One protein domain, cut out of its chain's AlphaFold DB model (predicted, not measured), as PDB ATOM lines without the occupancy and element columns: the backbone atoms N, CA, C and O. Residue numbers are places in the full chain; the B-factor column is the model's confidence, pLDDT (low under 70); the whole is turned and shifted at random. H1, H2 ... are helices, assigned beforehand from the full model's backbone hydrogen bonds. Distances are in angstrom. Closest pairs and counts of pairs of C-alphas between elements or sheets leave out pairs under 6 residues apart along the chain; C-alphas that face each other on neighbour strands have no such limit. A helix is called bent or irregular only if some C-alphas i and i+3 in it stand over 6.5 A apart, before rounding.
ATOM      1  N   PHE A   2      55.009  11.488  65.992       71.50
ATOM      2  CA  PHE A   2      55.873  12.442  65.269       71.50
ATOM      3  C   PHE A   2      56.989  12.995  66.169       71.50
ATOM      4  O   PHE A   2      57.220  14.194  66.219       71.50
ATOM      5  N   ALA A   3      57.648  12.148  66.964       82.00
ATOM      6  CA  ALA A   3      58.769  12.616  67.783       82.00
ATOM      7  C   ALA A   3      59.922  13.089  66.875       82.00
ATOM      8  O   ALA A   3      60.177  12.473  65.843       82.00
ATOM      9  N   GLY A   4      60.576  14.197  67.229       88.00
ATOM     10  CA  GLY A   4      61.735  14.714  66.490       88.00
ATOM     11  C   GLY A   4      61.429  15.480  65.193       88.00
ATOM     12  O   GLY A   4      62.363  15.947  64.545       88.00
ATOM     13  N   TRP A   5      60.158  15.685  64.808       91.38
ATOM     14  CA  TRP A   5      59.836  16.389  63.549       91.38
ATOM     15  C   TRP A   5      60.441  17.798  63.490       91.38
ATOM     16  O   TRP A   5      60.945  18.209  62.452       91.38
ATOM     17  N   ARG A   6      60.441  18.519  64.621       92.88
ATOM     18  CA  ARG A   6      60.986  19.879  64.716       92.88
ATOM     19  C   ARG A   6      62.511  19.895  64.596       92.88
ATOM     20  O   ARG A   6      63.060  20.810  63.998       92.88
ATOM     21  N   GLU A   7      63.189  18.889  65.139       94.19
ATOM     22  CA  GLU A   7      64.649  18.763  65.047       94.19
ATOM     23  C   GLU A   7      65.076  18.514  63.600       94.19
ATOM     24  O   GLU A   7      65.963  19.193  63.095       94.19
ATOM     25  N   ILE A   8      64.393  17.594  62.913       92.00
ATOM     26  CA  ILE A   8      64.617  17.308  61.492       92.00
ATOM     27  C   ILE A   8      64.296  18.545  60.647       92.00
ATOM     28  O   ILE A   8      65.105  18.932  59.808       92.00
ATOM     29  N   ALA A   9      63.154  19.191  60.898       93.62
ATOM     30  CA  ALA A   9      62.746  20.395  60.184       93.62
ATOM     31  C   ALA A   9      63.796  21.504  60.292       93.62
ATOM     32  O   ALA A   9      64.206  22.051  59.279       93.62
ATOM     33  N   ASN A  10      64.295  21.774  61.497       92.81
ATOM     34  CA  ASN A  10      65.312  22.801  61.709       92.81
ATOM     35  C   ASN A  10      66.671  22.411  61.113       92.81
ATOM     36  O   ASN A  10      67.371  23.263  60.579       92.81
ATOM     37  N   LYS A  11      67.062  21.133  61.210       95.75
ATOM     38  CA  LYS A  11      68.363  20.655  60.721       95.75
ATOM     39  C   LYS A  11      68.487  20.748  59.200       95.75
ATOM     40  O   LYS A  11      69.584  20.982  58.703       95.75
ATOM     41  N   TYR A  12      67.389  20.528  58.486       93.50
ATOM     42  CA  TYR A  12      67.363  20.466  57.022       93.50
ATOM     43  C   TYR A  12      66.554  21.603  56.383       93.50
ATOM     44  O   TYR A  12      66.263  21.526  55.194       93.50
ATOM     45  N   ASP A  13      66.184  22.621  57.166       93.75
ATOM     46  CA  ASP A  13      65.366  23.767  56.743       93.75
ATOM     47  C   ASP A  13      64.084  23.355  55.988       93.75
ATOM     48  O   ASP A  13      63.783  23.800  54.882       93.75
ATOM     49  N   LEU A  14      63.329  22.422  56.579       93.75
ATOM     50  CA  LEU A  14      62.119  21.857  55.984       93.75
ATOM     51  C   LEU A  14      60.857  22.466  56.591       93.75
ATOM     52  O   LEU A  14      60.664  22.495  57.808       93.75
ATOM     53  N   HIS A  15      59.904  22.812  55.732       93.50
ATOM     54  CA  HIS A  15      58.541  23.098  56.165       93.50
ATOM     55  C   HIS A  15      57.777  21.799  56.460       93.50
ATOM     56  O   HIS A  15      57.711  20.897  55.625       93.50
ATOM     57  N   THR A  16      57.166  21.708  57.644       91.00
ATOM     58  CA  THR A  16      56.352  20.554  58.062       91.00
ATOM     59  C   THR A  16      54.879  20.940  58.131       91.00
ATOM     60  O   THR A  16      54.532  21.959  58.724       91.00
ATOM     61  N   TYR A  17      54.011  20.095  57.575       90.31
ATOM     62  CA  TYR A  17      52.565  20.310  57.526       90.31
ATOM     63  C   TYR A  17      51.829  19.129  58.165       90.31
ATOM     64  O   TYR A  17      52.151  17.969  57.895       90.31
ATOM     65  N   PHE A  18      50.826  19.422  58.994       90.94
ATOM     66  CA  PHE A  18      49.976  18.425  59.645       90.94
ATOM     67  C   PHE A  18      48.543  18.538  59.143       90.94
ATOM     68  O   PHE A  18      48.074  19.629  58.827       90.94
ATOM     69  N   ALA A  19      47.853  17.400  59.093       92.06
ATOM     70  CA  ALA A  19      46.418  17.397  58.870       92.06
ATOM     71  C   ALA A  19      45.683  17.844  60.139       92.06
ATOM     72  O   ALA A  19      46.122  17.557  61.256       92.06
ATOM     73  N   GLU A  20      44.548  18.501  59.951       93.50
ATOM     74  CA  GLU A  20      43.608  18.840  61.007       93.50
ATOM     75  C   GLU A  20      43.059  17.581  61.684       93.50
ATOM     76  O   GLU A  20      42.914  16.504  61.088       93.50
ATOM     77  N   VAL A  21      42.734  17.727  62.968       90.06
ATOM     78  CA  VAL A  21      42.171  16.640  63.769       90.06
ATOM     79  C   VAL A  21      40.838  16.210  63.162       90.06
ATOM     80  O   VAL A  21      39.943  17.024  62.959       90.06
ATOM     81  N   GLY A  22      40.702  14.914  62.875       89.88
ATOM     82  CA  GLY A  22      39.488  14.363  62.268       89.88
ATOM     83  C   GLY A  22      39.355  14.600  60.759       89.88
ATOM     84  O   GLY A  22      38.313  14.255  60.207       89.88
ATOM     85  N   ALA A  23      40.391  15.111  60.079       91.25
ATOM     86  CA  ALA A  23      40.376  15.394  58.639       91.25
ATOM     87  C   ALA A  23      41.324  14.479  57.823       91.25
ATOM     88  O   ALA A  23      42.269  14.953  57.182       91.25
ATOM     89  N   PRO A  24      41.106  13.145  57.786       84.44
ATOM     90  CA  PRO A  24      41.976  12.220  57.047       84.44
ATOM     91  C   PRO A  24      41.997  12.492  55.533       84.44
ATOM     92  O   PRO A  24      42.963  12.161  54.845       84.44
ATOM     93  N   ASN A  25      40.956  13.140  55.003       89.69
ATOM     94  CA  ASN A  25      40.864  13.571  53.611       89.69
ATOM     95  C   ASN A  25      41.974  14.558  53.208       89.69
ATOM     96  O   ASN A  25      42.381  14.541  52.047       89.69
ATOM     97  N   GLN A  26      42.538  15.334  54.145       94.69
ATOM     98  CA  GLN A  26      43.705  16.194  53.882       94.69
ATOM     99  C   GLN A  26      44.976  15.389  53.548       94.69
ATOM    100  O   GLN A  26      45.961  15.940  53.063       94.69
ATOM    101  N   ARG A  27      44.955  14.063  53.755       92.25
ATOM    102  CA  ARG A  27      46.028  13.118  53.404       92.25
ATOM    103  C   ARG A  27      45.556  12.033  52.436       92.25
ATOM    104  O   ARG A  27      46.165  10.965  52.371       92.25
ATOM    105  N   GLY A  28      44.499  12.286  51.661       92.12
ATOM    106  CA  GLY A  28      43.838  11.261  50.844       92.12
ATOM    107  C   GLY A  28      44.773  10.486  49.904       92.12
ATOM    108  O   GLY A  28      44.650   9.268  49.773       92.12
ATOM    109  N   LEU A  29      45.765  11.153  49.300       90.50
ATOM    110  CA  LEU A  29      46.748  10.480  48.443       90.50
ATOM    111  C   LEU A  29      47.667   9.525  49.224       90.50
ATOM    112  O   LEU A  29      47.966   8.431  48.740       90.50
ATOM    113  N   ASN A  30      48.080   9.910  50.433       91.25
ATOM    114  CA  ASN A  30      48.909   9.068  51.294       91.25
ATOM    115  C   ASN A  30      48.128   7.830  51.740       91.25
ATOM    116  O   ASN A  30      48.651   6.721  51.654       91.25
ATOM    117  N   GLU A  31      46.859   7.990  52.121       91.69
ATOM    118  CA  GLU A  31      46.009   6.859  52.506       91.69
ATOM    119  C   GLU A  31      45.777   5.879  51.350       91.69
ATOM    120  O   GLU A  31      45.882   4.663  51.532       91.69
ATOM    121  N   ASN A  32      45.557   6.394  50.137       91.62
ATOM    122  CA  ASN A  32      45.448   5.564  48.938       91.62
ATOM    123  C   ASN A  32      46.746   4.776  48.673       91.62
ATOM    124  O   ASN A  32      46.717   3.553  48.513       91.62
ATOM    125  N   ASN A  33      47.903   5.447  48.686       91.12
ATOM    126  CA  ASN A  33      49.195   4.781  48.493       91.12
ATOM    127  C   ASN A  33      49.466   3.722  49.576       91.12
ATOM    128  O   ASN A  33      49.888   2.613  49.244       91.12
ATOM    129  N   ASN A  34      49.148   4.008  50.841       89.94
ATOM    130  CA  ASN A  34      49.272   3.046  51.937       89.94
ATOM    131  C   ASN A  34      48.375   1.817  51.725       89.94
ATOM    132  O   ASN A  34      48.792   0.689  51.986       89.94
ATOM    133  N   GLY A  35      47.146   2.004  51.236       92.25
ATOM    134  CA  GLY A  35      46.253   0.899  50.875       92.25
ATOM    135  C   GLY A  35      46.848  -0.013  49.799       92.25
ATOM    136  O   GLY A  35      46.780  -1.236  49.909       92.25
ATOM    137  N   LEU A  36      47.497   0.578  48.796       92.62
ATOM    138  CA  LEU A  36      48.147  -0.161  47.714       92.62
ATOM    139  C   LEU A  36      49.366  -0.954  48.203       92.62
ATOM    140  O   LEU A  36      49.497  -2.124  47.859       92.62
ATOM    141  N   LEU A  37      50.210  -0.361  49.051       92.12
ATOM    142  CA  LEU A  37      51.348  -1.060  49.664       92.12
ATOM    143  C   LEU A  37      50.902  -2.260  50.512       92.12
ATOM    144  O   LEU A  37      51.525  -3.319  50.471       92.12
ATOM    145  N   ARG A  38      49.781  -2.126  51.233       91.38
ATOM    146  CA  ARG A  38      49.201  -3.224  52.021       91.38
ATOM    147  C   ARG A  38      48.694  -4.370  51.156       91.38
ATOM    148  O   ARG A  38      48.852  -5.524  51.537       91.38
ATOM    149  N   ARG A  39      48.084  -4.051  50.011       89.56
ATOM    150  CA  ARG A  39      47.629  -5.055  49.039       89.56
ATOM    151  C   ARG A  39      48.802  -5.793  48.396       89.56
ATOM    152  O   ARG A  39      48.678  -6.974  48.103       89.56
ATOM    153  N   ASP A  40      49.910  -5.092  48.180       89.19
ATOM    154  CA  ASP A  40      51.030  -5.602  47.395       89.19
ATOM    155  C   ASP A  40      52.098  -6.323  48.252       89.19
ATOM    156  O   ASP A  40      53.017  -6.901  47.681       89.19
ATOM    157  N   GLY A  41      51.980  -6.354  49.590       83.88
ATOM    158  CA  GLY A  41      52.846  -7.186  50.446       83.88
ATOM    159  C   GLY A  41      52.973  -6.745  51.907       83.88
ATOM    160  O   GLY A  41      53.254  -7.571  52.772       83.88
ATOM    161  N   LEU A  42      52.695  -5.476  52.228       88.50
ATOM    162  CA  LEU A  42      52.793  -4.951  53.600       88.50
ATOM    163  C   LEU A  42      51.488  -5.137  54.374       88.50
ATOM    164  O   LEU A  42      50.838  -4.170  54.777       88.50
ATOM    165  N   SER A  43      51.055  -6.388  54.530       83.38
ATOM    166  CA  SER A  43      49.798  -6.688  55.224       83.38
ATOM    167  C   SER A  43      49.794  -6.111  56.649       83.38
ATOM    168  O   SER A  43      50.830  -6.031  57.300       83.38
ATOM    169  N   LYS A  44      48.615  -5.758  57.183       79.06
ATOM    170  CA  LYS A  44      48.492  -5.170  58.536       79.06
ATOM    171  C   LYS A  44      49.034  -6.056  59.669       79.06
ATOM    172  O   LYS A  44      49.241  -5.552  60.763       79.06
ATOM    173  N   LYS A  45      49.173  -7.364  59.433       80.81
ATOM    174  CA  LYS A  45      49.656  -8.339  60.422       80.81
ATOM    175  C   LYS A  45      51.176  -8.507  60.394       80.81
ATOM    176  O   LYS A  45      51.706  -9.222  61.234       80.81
ATOM    177  N   LEU A  46      51.846  -7.910  59.409       83.19
ATOM    178  CA  LEU A  46      53.292  -7.970  59.282       83.19
ATOM    179  C   LEU A  46      53.924  -7.025  60.305       83.19
ATOM    180  O   LEU A  46      53.549  -5.856  60.377       83.19
ATOM    181  N   ASP A  47      54.873  -7.537  61.084       85.31
ATOM    182  CA  ASP A  47      55.675  -6.707  61.975       85.31
ATOM    183  C   ASP A  47      56.700  -5.928  61.150       85.31
ATOM    184  O   ASP A  47      57.487  -6.510  60.406       85.31
ATOM    185  N   PHE A  48      56.664  -4.601  61.247       85.62
ATOM    186  CA  PHE A  48      57.565  -3.740  60.485       85.62
ATOM    187  C   PHE A  48      58.943  -3.601  61.141       85.62
ATOM    188  O   PHE A  48      59.839  -3.039  60.518       85.62
ATOM    189  N   ARG A  49      59.131  -4.099  62.372       86.19
ATOM    190  CA  ARG A  49      60.432  -4.077  63.059       86.19
ATOM    191  C   ARG A  49      61.469  -4.966  62.377       86.19
ATOM    192  O   ARG A  49      62.631  -4.588  62.331       86.19
ATOM    193  N   ASP A  50      61.020  -6.082  61.806       82.19
ATOM    194  CA  ASP A  50      61.865  -7.089  61.152       82.19
ATOM    195  C   ASP A  50      61.586  -7.163  59.642       82.19
ATOM    196  O   ASP A  50      61.650  -8.227  59.023       82.19
TER     197      ASP A  50
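Overview. This is residues 2 to 50 of the 93 residues of the protein "IS30 family transposase" of Lactobacillus reuteri (UniProt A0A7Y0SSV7). The model is an open arch with an empty middle: the long helix H2 makes one leg, and an extended link, residues 12 to 23, runs from its top to the short helix H1 at the foot of the other leg. The two helices do not meet, and a tail after H2, residues 41 to 50, turns away from its end. The printed part has 49 residues with two named helices, H1 then H2, and no named strand; its class is all helix, though under half of the residues, 24 of 49, are in named elements. It is only just loose, close to extended, with a radius of gyration of the C-alphas of 14.4 A, and only just flat, spanning 35 by 29 by 16 A.

Along the chain. Find C-alpha 24 at (41.976, 12.220, 57.047); from there H2, residues 24 to 40, runs 22.2 A to C-alpha 40 at (51.030, -5.602, 47.395). Look next at H1, residues 5 to 11, which begins at C-alpha 5 at (59.836, 16.389, 63.549).

Arrangement. H2 is irregular: the C-alphas of Gln 26 and Leu 29 are 8.5 A apart, and it has a kink of 47 degrees near residue 31. H1 and H2 are apart, with no C-alpha of the one within 8 A of the other. In H1 every O i to N i+4 pair is within hydrogen-bond range; in H2 it is 10 of 13.

Size, cuts and confidence. The two C-alphas farthest apart are those of Asp 13 and Lys 45, at 35.9 A. The link from H1 to H2 is long, with 12 residues. Residues 20 to 25 stand free, as do residues 28 to 33, which belong to H2. The printed part has no cut; its mean pLDDT is 89.4, and no printed residue is under 70.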